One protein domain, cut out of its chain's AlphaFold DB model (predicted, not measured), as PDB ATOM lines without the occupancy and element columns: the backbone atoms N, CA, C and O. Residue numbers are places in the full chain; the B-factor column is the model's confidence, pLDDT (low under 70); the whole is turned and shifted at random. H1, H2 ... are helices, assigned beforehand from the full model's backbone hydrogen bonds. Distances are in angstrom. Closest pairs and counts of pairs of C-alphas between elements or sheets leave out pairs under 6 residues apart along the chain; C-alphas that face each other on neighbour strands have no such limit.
ATOM      1  N   PHE A 322       8.741  12.013  -3.230       65.25
ATOM      2  CA  PHE A 322       9.306  11.014  -4.135       65.25
ATOM      3  C   PHE A 322      10.620  11.487  -4.774       65.25
ATOM      4  O   PHE A 322      11.568  10.712  -4.872       65.25
ATOM      5  N   ASP A 323      10.695  12.768  -5.130       71.94
ATOM      6  CA  ASP A 323      11.875  13.418  -5.708       71.94
ATOM      7  C   ASP A 323      13.049  13.396  -4.744       71.94
ATOM      8  O   ASP A 323      14.103  12.841  -5.054       71.94
ATOM      9  N   ILE A 324      12.809  13.900  -3.535       70.19
ATOM     10  CA  ILE A 324      13.799  13.955  -2.459       70.19
ATOM     11  C   ILE A 324      14.292  12.545  -2.131       70.19
ATOM     12  O   ILE A 324      15.490  12.315  -2.010       70.19
ATOM     13  N   THR A 325      13.381  11.568  -2.072       69.62
ATOM     14  CA  THR A 325      13.728  10.170  -1.779       69.62
ATOM     15  C   THR A 325      14.682   9.579  -2.818       69.62
ATOM     16  O   THR A 325      15.619   8.869  -2.454       69.62
ATOM     17  N   ILE A 326      14.461   9.840  -4.109       80.00
ATOM     18  CA  ILE A 326      15.337   9.316  -5.164       80.00
ATOM     19  C   ILE A 326      16.705  10.002  -5.113       80.00
ATOM     20  O   ILE A 326      17.723   9.313  -5.194       80.00
ATOM     21  N   VAL A 327      16.740  11.330  -4.969       75.19
ATOM     22  CA  VAL A 327      18.002  12.086  -4.928       75.19
ATOM     23  C   VAL A 327      18.813  11.724  -3.678       75.19
ATOM     24  O   VAL A 327      20.025  11.557  -3.766       75.19
ATOM     25  N   GLU A 328      18.159  11.461  -2.548       70.81
ATOM     26  CA  GLU A 328      18.818  11.007  -1.320       70.81
ATOM     27  C   GLU A 328      19.426   9.599  -1.441       70.81
ATOM     28  O   GLU A 328      20.495   9.308  -0.906       70.81
ATOM     29  N   LEU A 329      18.780   8.692  -2.180       81.00
ATOM     30  CA  LEU A 329      19.371   7.379  -2.457       81.00
ATOM     31  C   LEU A 329      20.624   7.511  -3.332       81.00
ATOM     32  O   LEU A 329      21.628   6.852  -3.052       81.00
ATOM     33  N   LEU A 330      20.600   8.396  -4.333       85.94
ATOM     34  CA  LEU A 330      21.787   8.722  -5.129       85.94
ATOM     35  C   LEU A 330      22.894   9.341  -4.260       85.94
ATOM     36  O   LEU A 330      24.057   8.967  -4.398       85.94
ATOM     37  N   SER A 331      22.536  10.229  -3.325       84.62
ATOM     38  CA  SER A 331      23.467  10.885  -2.392       84.62
ATOM     39  C   SER A 331      24.237   9.882  -1.524       84.62
ATOM     40  O   SER A 331      25.426  10.073  -1.249       84.62
ATOM     41  N   LYS A 332      23.574   8.781  -1.158       81.25
ATOM     42  CA  LYS A 332      24.122   7.650  -0.396       81.25
ATOM     43  C   LYS A 332      24.914   6.656  -1.249       81.25
ATOM     44  O   LYS A 332      25.326   5.615  -0.741       81.25
ATOM     45  N   GLY A 333      25.132   6.957  -2.529       83.62
ATOM     46  CA  GLY A 333      25.913   6.130  -3.448       83.62
ATOM     47  C   GLY A 333      25.143   4.955  -4.052       83.62
ATOM     48  O   GLY A 333      25.760   4.065  -4.638       83.62
ATOM     49  N   VAL A 334      23.811   4.921  -3.933       88.50
ATOM     50  CA  VAL A 334      22.996   3.917  -4.631       88.50
ATOM     51  C   VAL A 334      22.981   4.252  -6.119       88.50
ATOM     52  O   VAL A 334      22.637   5.365  -6.508       88.50
ATOM     53  N   LEU A 335      23.315   3.286  -6.976       91.06
ATOM     54  CA  LEU A 335      23.260   3.489  -8.423       91.06
ATOM     55  C   LEU A 335      21.803   3.638  -8.886       91.06
ATOM     56  O   LEU A 335      20.925   2.896  -8.449       91.06
ATOM     57  N   GLN A 336      21.554   4.533  -9.848       92.50
ATOM     58  CA  GLN A 336      20.218   4.799 -10.411       92.50
ATOM     59  C   GLN A 336      19.445   3.523 -10.795       92.50
ATOM     60  O   GLN A 336      18.243   3.429 -10.556       92.50
ATOM     61  N   LYS A 337      20.137   2.525 -11.359       92.88
ATOM     62  CA  LYS A 337      19.550   1.242 -11.778       92.88
ATOM     63  C   LYS A 337      19.043   0.370 -10.619       92.88
ATOM     64  O   LYS A 337      18.156  -0.451 -10.837       92.88
ATOM     65  N   ASP A 338      19.567   0.572  -9.410       91.00
ATOM     66  CA  ASP A 338      19.279  -0.247  -8.225       91.00
ATOM     67  C   ASP A 338      18.193   0.387  -7.328       91.00
ATOM     68  O   ASP A 338      17.524  -0.304  -6.556       91.00
ATOM     69  N   ILE A 339      17.930   1.692  -7.487       90.25
ATOM     70  CA  ILE A 339      16.876   2.439  -6.773       90.25
ATOM     71  C   ILE A 339      15.483   1.781  -6.875       90.25
ATOM     72  O   ILE A 339      14.824   1.651  -5.839       90.25
ATOM     73  N   PRO A 340      15.014   1.312  -8.050       91.75
ATOM     74  CA  PRO A 340      13.718   0.639  -8.195       91.75
ATOM     75  C   PRO A 340      13.493  -0.515  -7.214       91.75
ATOM     76  O   PRO A 340      12.405  -0.653  -6.655       91.75
ATOM     77  N   GLN A 341      14.527  -1.324  -6.962       88.94
ATOM     78  CA  GLN A 341      14.432  -2.471  -6.057       88.94
ATOM     79  C   GLN A 341      14.221  -2.022  -4.607       88.94
ATOM     80  O   GLN A 341      13.416  -2.615  -3.888       88.94
ATOM     81  N   ILE A 342      14.883  -0.936  -4.198       82.06
ATOM     82  CA  ILE A 342      14.733  -0.337  -2.864       82.06
ATOM     83  C   ILE A 342      13.357   0.320  -2.713       82.06
ATOM     84  O   ILE A 342      12.714   0.186  -1.673       82.06
ATOM     85  N   LEU A 343      12.868   1.007  -3.748       77.81
ATOM     86  CA  LEU A 343      11.526   1.591  -3.730       77.81
ATOM     87  C   LEU A 343      10.452   0.502  -3.644       77.81
ATOM     88  O   LEU A 343       9.500   0.636  -2.877       77.81
ATOM     89  N   HIS A 344      10.630  -0.605  -4.370       85.06
ATOM     90  CA  HIS A 344       9.717  -1.742  -4.322       85.06
ATOM     91  C   HIS A 344       9.717  -2.427  -2.949       85.06
ATOM     92  O   HIS A 344       8.645  -2.708  -2.415       85.06
ATOM     93  N   SER A 345      10.887  -2.669  -2.347       77.62
ATOM     94  CA  SER A 345      10.970  -3.280  -1.011       77.62
ATOM     95  C   SER A 345      10.372  -2.392   0.083       77.62
ATOM     96  O   SER A 345       9.826  -2.902   1.057       77.62
ATOM     97  N   LYS A 346      10.397  -1.068  -0.112       68.38
ATOM     98  CA  LYS A 346       9.769  -0.074   0.772       68.38
ATOM     99  C   LYS A 346       8.325   0.282   0.393       68.38
ATOM    100  O   LYS A 346       7.734   1.152   1.025       68.38
ATOM    101  N   ASN A 347       7.749  -0.384  -0.611       77.25
ATOM    102  CA  ASN A 347       6.387  -0.167  -1.112       77.25
ATOM    103  C   ASN A 347       6.090   1.285  -1.559       77.25
ATOM    104  O   ASN A 347       4.958   1.763  -1.477       77.25
ATOM    105  N   ILE A 348       7.113   1.993  -2.046       65.62
ATOM    106  CA  ILE A 348       7.025   3.369  -2.546       65.62
ATOM    107  C   ILE A 348       6.764   3.318  -4.050       65.62
ATOM    108  O   ILE A 348       7.527   2.705  -4.792       65.62
ATOM    109  N   LYS A 349       5.690   3.964  -4.518       70.81
ATOM    110  CA  LYS A 349       5.333   4.023  -5.943       70.81
ATOM    111  C   LYS A 349       5.487   5.447  -6.497       70.81
ATOM    112  O   LYS A 349       5.143   6.390  -5.789       70.81
ATOM    113  N   PRO A 350       5.913   5.600  -7.763       78.19
ATOM    114  CA  PRO A 350       6.256   4.531  -8.705       78.19
ATOM    115  C   PRO A 350       7.640   3.911  -8.426       78.19
ATOM    116  O   PRO A 350       8.591   4.611  -8.115       78.19
ATOM    117  N   SER A 351       7.765   2.589  -8.571       82.12
ATOM    118  CA  SER A 351       8.996   1.836  -8.262       82.12
ATOM    119  C   SER A 351       9.664   1.212  -9.486       82.12
ATOM    120  O   SER A 351      10.528   0.357  -9.340       82.12
ATOM    121  N   THR A 352       9.266   1.585 -10.706       89.81
ATOM    122  CA  THR A 352       9.894   1.062 -11.930       89.81
ATOM    123  C   THR A 352      11.074   1.926 -12.350       89.81
ATOM    124  O   THR A 352      11.036   3.145 -12.180       89.81
ATOM    125  N   LEU A 353      12.092   1.308 -12.963       89.88
ATOM    126  CA  LEU A 353      13.282   2.016 -13.444       89.88
ATOM    127  C   LEU A 353      12.904   3.203 -14.330       89.88
ATOM    128  O   LEU A 353      13.199   4.335 -13.977       89.88
ATOM    129  N   SER A 354      12.113   2.976 -15.380       87.31
ATOM    130  CA  SER A 354      11.684   4.047 -16.291       87.31
ATOM    131  C   SER A 354      10.990   5.227 -15.588       87.31
ATOM    132  O   SER A 354      11.125   6.364 -16.033       87.31
ATOM    133  N   SER A 355      10.277   4.995 -14.478       79.12
ATOM    134  CA  SER A 355       9.639   6.082 -13.720       79.12
ATOM    135  C   SER A 355      10.655   6.907 -12.934       79.12
ATOM    136  O   SER A 355      10.556   8.132 -12.914       79.12
ATOM    137  N   VAL A 356      11.645   6.246 -12.327       88.25
ATOM    138  CA  VAL A 356      12.759   6.897 -11.624       88.25
ATOM    139  C   VAL A 356      13.587   7.730 -12.605       88.25
ATOM    140  O   VAL A 356      13.867   8.894 -12.332       88.25
ATOM    141  N   GLU A 357      13.903   7.185 -13.782       92.12
ATOM    142  CA  GLU A 357      14.691   7.882 -14.810       92.12
ATOM    143  C   GLU A 357      13.966   9.105 -15.367       92.12
ATOM    144  O   GLU A 357      14.538  10.191 -15.443       92.12
ATOM    145  N   LYS A 358      12.680   8.953 -15.709       88.88
ATOM    146  CA  LYS A 358      11.857  10.075 -16.176       88.88
ATOM    147  C   LYS A 358      11.767  11.171 -15.125       88.88
ATOM    148  O   LYS A 358      11.801  12.348 -15.479       88.88
ATOM    149  N   ARG A 359      11.663  10.802 -13.844       86.38
ATOM    150  CA  ARG A 359      11.550  11.788 -12.773       86.38
ATOM    151  C   ARG A 359      12.868  12.511 -12.507       86.38
ATOM    152  O   ARG A 359      12.849  13.733 -12.413       86.38
ATOM    153  N   LEU A 360      13.994  11.797 -12.484       88.62
ATOM    154  CA  LEU A 360      15.328  12.403 -12.405       88.62
ATOM    155  C   LEU A 360      15.591  13.351 -13.576       88.62
ATOM    156  O   LEU A 360      16.023  14.479 -13.357       88.62
ATOM    157  N   ASN A 361      15.259  12.944 -14.804       90.19
ATOM    158  CA  ASN A 361      15.379  13.812 -15.978       90.19
ATOM    159  C   ASN A 361      14.530  15.074 -15.837       90.19
ATOM    160  O   ASN A 361      15.051  16.170 -16.006       90.19
ATOM    161  N   SER A 362      13.265  14.928 -15.442       80.75
ATOM    162  CA  SER A 362      12.367  16.066 -15.241       80.75
ATOM    163  C   SER A 362      12.884  17.037 -14.174       80.75
ATOM    164  O   SER A 362      12.790  18.243 -14.373       80.75
ATOM    165  N   MET A 363      13.458  16.544 -13.069       83.31
ATOM    166  CA  MET A 363      14.052  17.407 -12.041       83.31
ATOM    167  C   MET A 363      15.297  18.137 -12.537       83.31
ATOM    168  O   MET A 363      15.435  19.331 -12.280       83.31
ATOM    169  N   ARG A 364      16.178  17.446 -13.268       88.69
ATOM    170  CA  ARG A 364      17.374  18.058 -13.858       88.69
ATOM    171  C   ARG A 364      17.014  19.146 -14.856       88.69
ATOM    172  O   ARG A 364      17.554  20.239 -14.759       88.69
ATOM    173  N   GLU A 365      16.070  18.874 -15.751       83.44
ATOM    174  CA  GLU A 365      15.578  19.859 -16.719       83.44
ATOM    175  C   GLU A 365      14.958  21.064 -16.014       83.44
ATOM    176  O   GLU A 365      15.296  22.197 -16.346       83.44
ATOM    177  N   LYS A 366      14.123  20.827 -14.990       72.06
ATOM    178  CA  LYS A 366      13.512  21.900 -14.197       72.06
ATOM    179  C   LYS A 366      14.593  22.794 -13.576       72.06
ATOM    180  O   LYS A 366      14.527  24.004 -13.717       72.06
ATOM    181  N   CYS A 367      15.627  22.206 -12.976       65.06
ATOM    182  CA  CYS A 367      16.705  22.947 -12.308       65.06
ATOM    183  C   CYS A 367      17.831  23.401 -13.254       65.06
ATOM    184  O   CYS A 367      18.834  23.937 -12.792       65.06
ATOM    185  N   SER A 368      17.701  23.170 -14.566       79.31
ATOM    186  CA  SER A 368      18.742  23.438 -15.571       79.31
ATOM    187  C   SER A 368      20.102  22.758 -15.296       79.31
ATOM    188  O   SER A 368      21.157  23.326 -15.582       79.31
ATOM    189  N   LEU A 369      20.089  21.528 -14.772       84.00
ATOM    190  CA  LEU A 369      21.276  20.731 -14.422       84.00
ATOM    191  C   LEU A 369      21.564  19.647 -15.468       84.00
ATOM    192  O   LEU A 369      20.653  19.104 -16.095       84.00
ATOM    193  N   LYS A 370      22.840  19.297 -15.651       86.94
ATOM    194  CA  LYS A 370      23.290  18.392 -16.724       86.94
ATOM    195  C   LYS A 370      23.491  16.956 -16.257       86.94
ATOM    196  O   LYS A 370      23.418  16.039 -17.077       86.94
ATOM    197  N   SER A 371      23.732  16.740 -14.965       90.94
ATOM    198  CA  SER A 371      24.004  15.409 -14.416       90.94
ATOM    199  C   SER A 371      23.254  15.133 -13.109       90.94
ATOM    200  O   SER A 371      22.668  16.027 -12.500       90.94
ATOM    201  N   ASN A 372      23.203  13.861 -12.700       89.75
ATOM    202  CA  ASN A 372      22.577  13.490 -11.423       89.75
ATOM    203  C   ASN A 372      23.452  13.897 -10.234       89.75
ATOM    204  O   ASN A 372      22.935  14.178  -9.162       89.75
ATOM    205  N   GLU A 373      24.766  13.937 -10.427       91.44
ATOM    206  CA  GLU A 373      25.731  14.402  -9.436       91.44
ATOM    207  C   GLU A 373      25.529  15.895  -9.158       91.44
ATOM    208  O   GLU A 373      25.483  16.290  -7.997       91.44
ATOM    209  N   GLU A 374      25.310  16.701 -10.206       81.88
ATOM    210  CA  GLU A 374      24.923  18.110 -10.065       81.88
ATOM    211  C   GLU A 374      23.573  18.255  -9.349       81.88
ATOM    212  O   GLU A 374      23.427  19.127  -8.499       81.88
ATOM    213  N   LEU A 375      22.604  17.373  -9.627       76.12
ATOM    214  CA  LEU A 375      21.311  17.365  -8.932       76.12
ATOM    215  C   LEU A 375      21.453  17.036  -7.439       76.12
ATOM    216  O   LEU A 375      20.825  17.683  -6.609       76.12
ATOM    217  N   VAL A 376      22.287  16.060  -7.081       78.31
ATOM    218  CA  VAL A 376      22.564  15.726  -5.676       78.31
ATOM    219  C   VAL A 376      23.291  16.872  -4.975       78.31
ATOM    220  O   VAL A 376      22.925  17.210  -3.853       78.31
ATOM    221  N   ALA A 377      24.300  17.469  -5.616       68.94
ATOM    222  CA  ALA A 377      25.010  18.622  -5.068       68.94
ATOM    223  C   ALA A 377      24.048  19.788  -4.831       68.94
ATOM    224  O   ALA A 377      23.994  20.307  -3.724       68.94
ATOM    225  N   PHE A 378      23.193  20.092  -5.811       59.28
ATOM    226  CA  PHE A 378      22.154  21.107  -5.679       59.28
ATOM    227  C   PHE A 378      21.244  20.845  -4.473       59.28
ATOM    228  O   PHE A 378      21.011  21.758  -3.693       59.28
ATOM    229  N   PHE A 379      20.782  19.604  -4.268       63.03
ATOM    230  CA  PHE A 379      19.924  19.253  -3.127       63.03
ATOM    231  C   PHE A 379      20.640  19.345  -1.768       63.03
ATOM    232  O   PHE A 379      20.001  19.704  -0.779       63.03
ATOM    233  N   LYS A 380      21.944  19.050  -1.720       57.53
ATOM    234  CA  LYS A 380      22.774  19.235  -0.519       57.53
ATOM    235  C   LYS A 380      23.025  20.709  -0.221       57.53
ATOM    236  O   LYS A 380      22.927  21.125   0.927       57.53
ATOM    237  N   ASP A 381      23.305  21.500  -1.252       48.22
ATOM    238  CA  ASP A 381      23.600  22.928  -1.124       48.22
ATOM    239  C   ASP A 381      22.378  23.714  -0.632       48.22
ATOM    240  O   ASP A 381      22.514  24.649   0.155       48.22
ATOM    241  N   ILE A 382      21.173  23.298  -1.037       45.91
ATOM    242  CA  ILE A 382      19.911  23.849  -0.520       45.91
ATOM    243  C   ILE A 382      19.438  23.174   0.781       45.91
ATOM    244  O   ILE A 382      18.374  23.518   1.288       45.91
ATOM    245  N   GLY A 383      20.204  22.220   1.322       38.59
ATOM    246  CA  GLY A 383      19.968  21.602   2.630       38.59
ATOM    247  C   GLY A 383      18.761  20.663   2.717       38.59
ATOM    248  O   GLY A 383      18.297  20.382   3.820       38.59
TER     249      GLY A 383
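This is residues 322 to 383 of the 385 residues of the protein "SEFIR domain-containing protein" of Chryseobacterium sp. H1D6C (UniProt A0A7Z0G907). What is the shape? Three shorter helices pack over one side of a longer one, H3: H2 near its start, H1 crossing its middle, H4 near its end. What makes it up? The 62 printed residues include four named helices, H1 to H4 in order, and no named strand: all helix. It is compact, radius of gyration of the C-alphas 11.0 A, spanning 29 by 20 by 16 A.

What touches the first helix? H1, residues 322 to 331, touches H3, residues 353 to 366, about perpendicular at 87 degrees; the closest C-alphas, Asp 323 and Arg 359, are 7.3 A apart. And the second? H2, residues 339 to 345, touches H3 at residues 353 to 356 alone; the closest C-alphas, Pro 340 and Leu 353, are 5.4 A apart. Are the backbones helical throughout? Each O i to N i+4 pair in H1, H2, H3 and H4, residues 372 to 381, is within hydrogen-bond range.

Where does H1 begin? C-alpha 322 is at (9.306, 11.014, -4.135). Where does H4 end? C-alpha 381 is at (23.600, 22.928, -1.124). How long is H3? It is 19.9 A.

Is it cut? The printed part has no cut. Where is confidence low? Residues 377 to 383 are among those under 70.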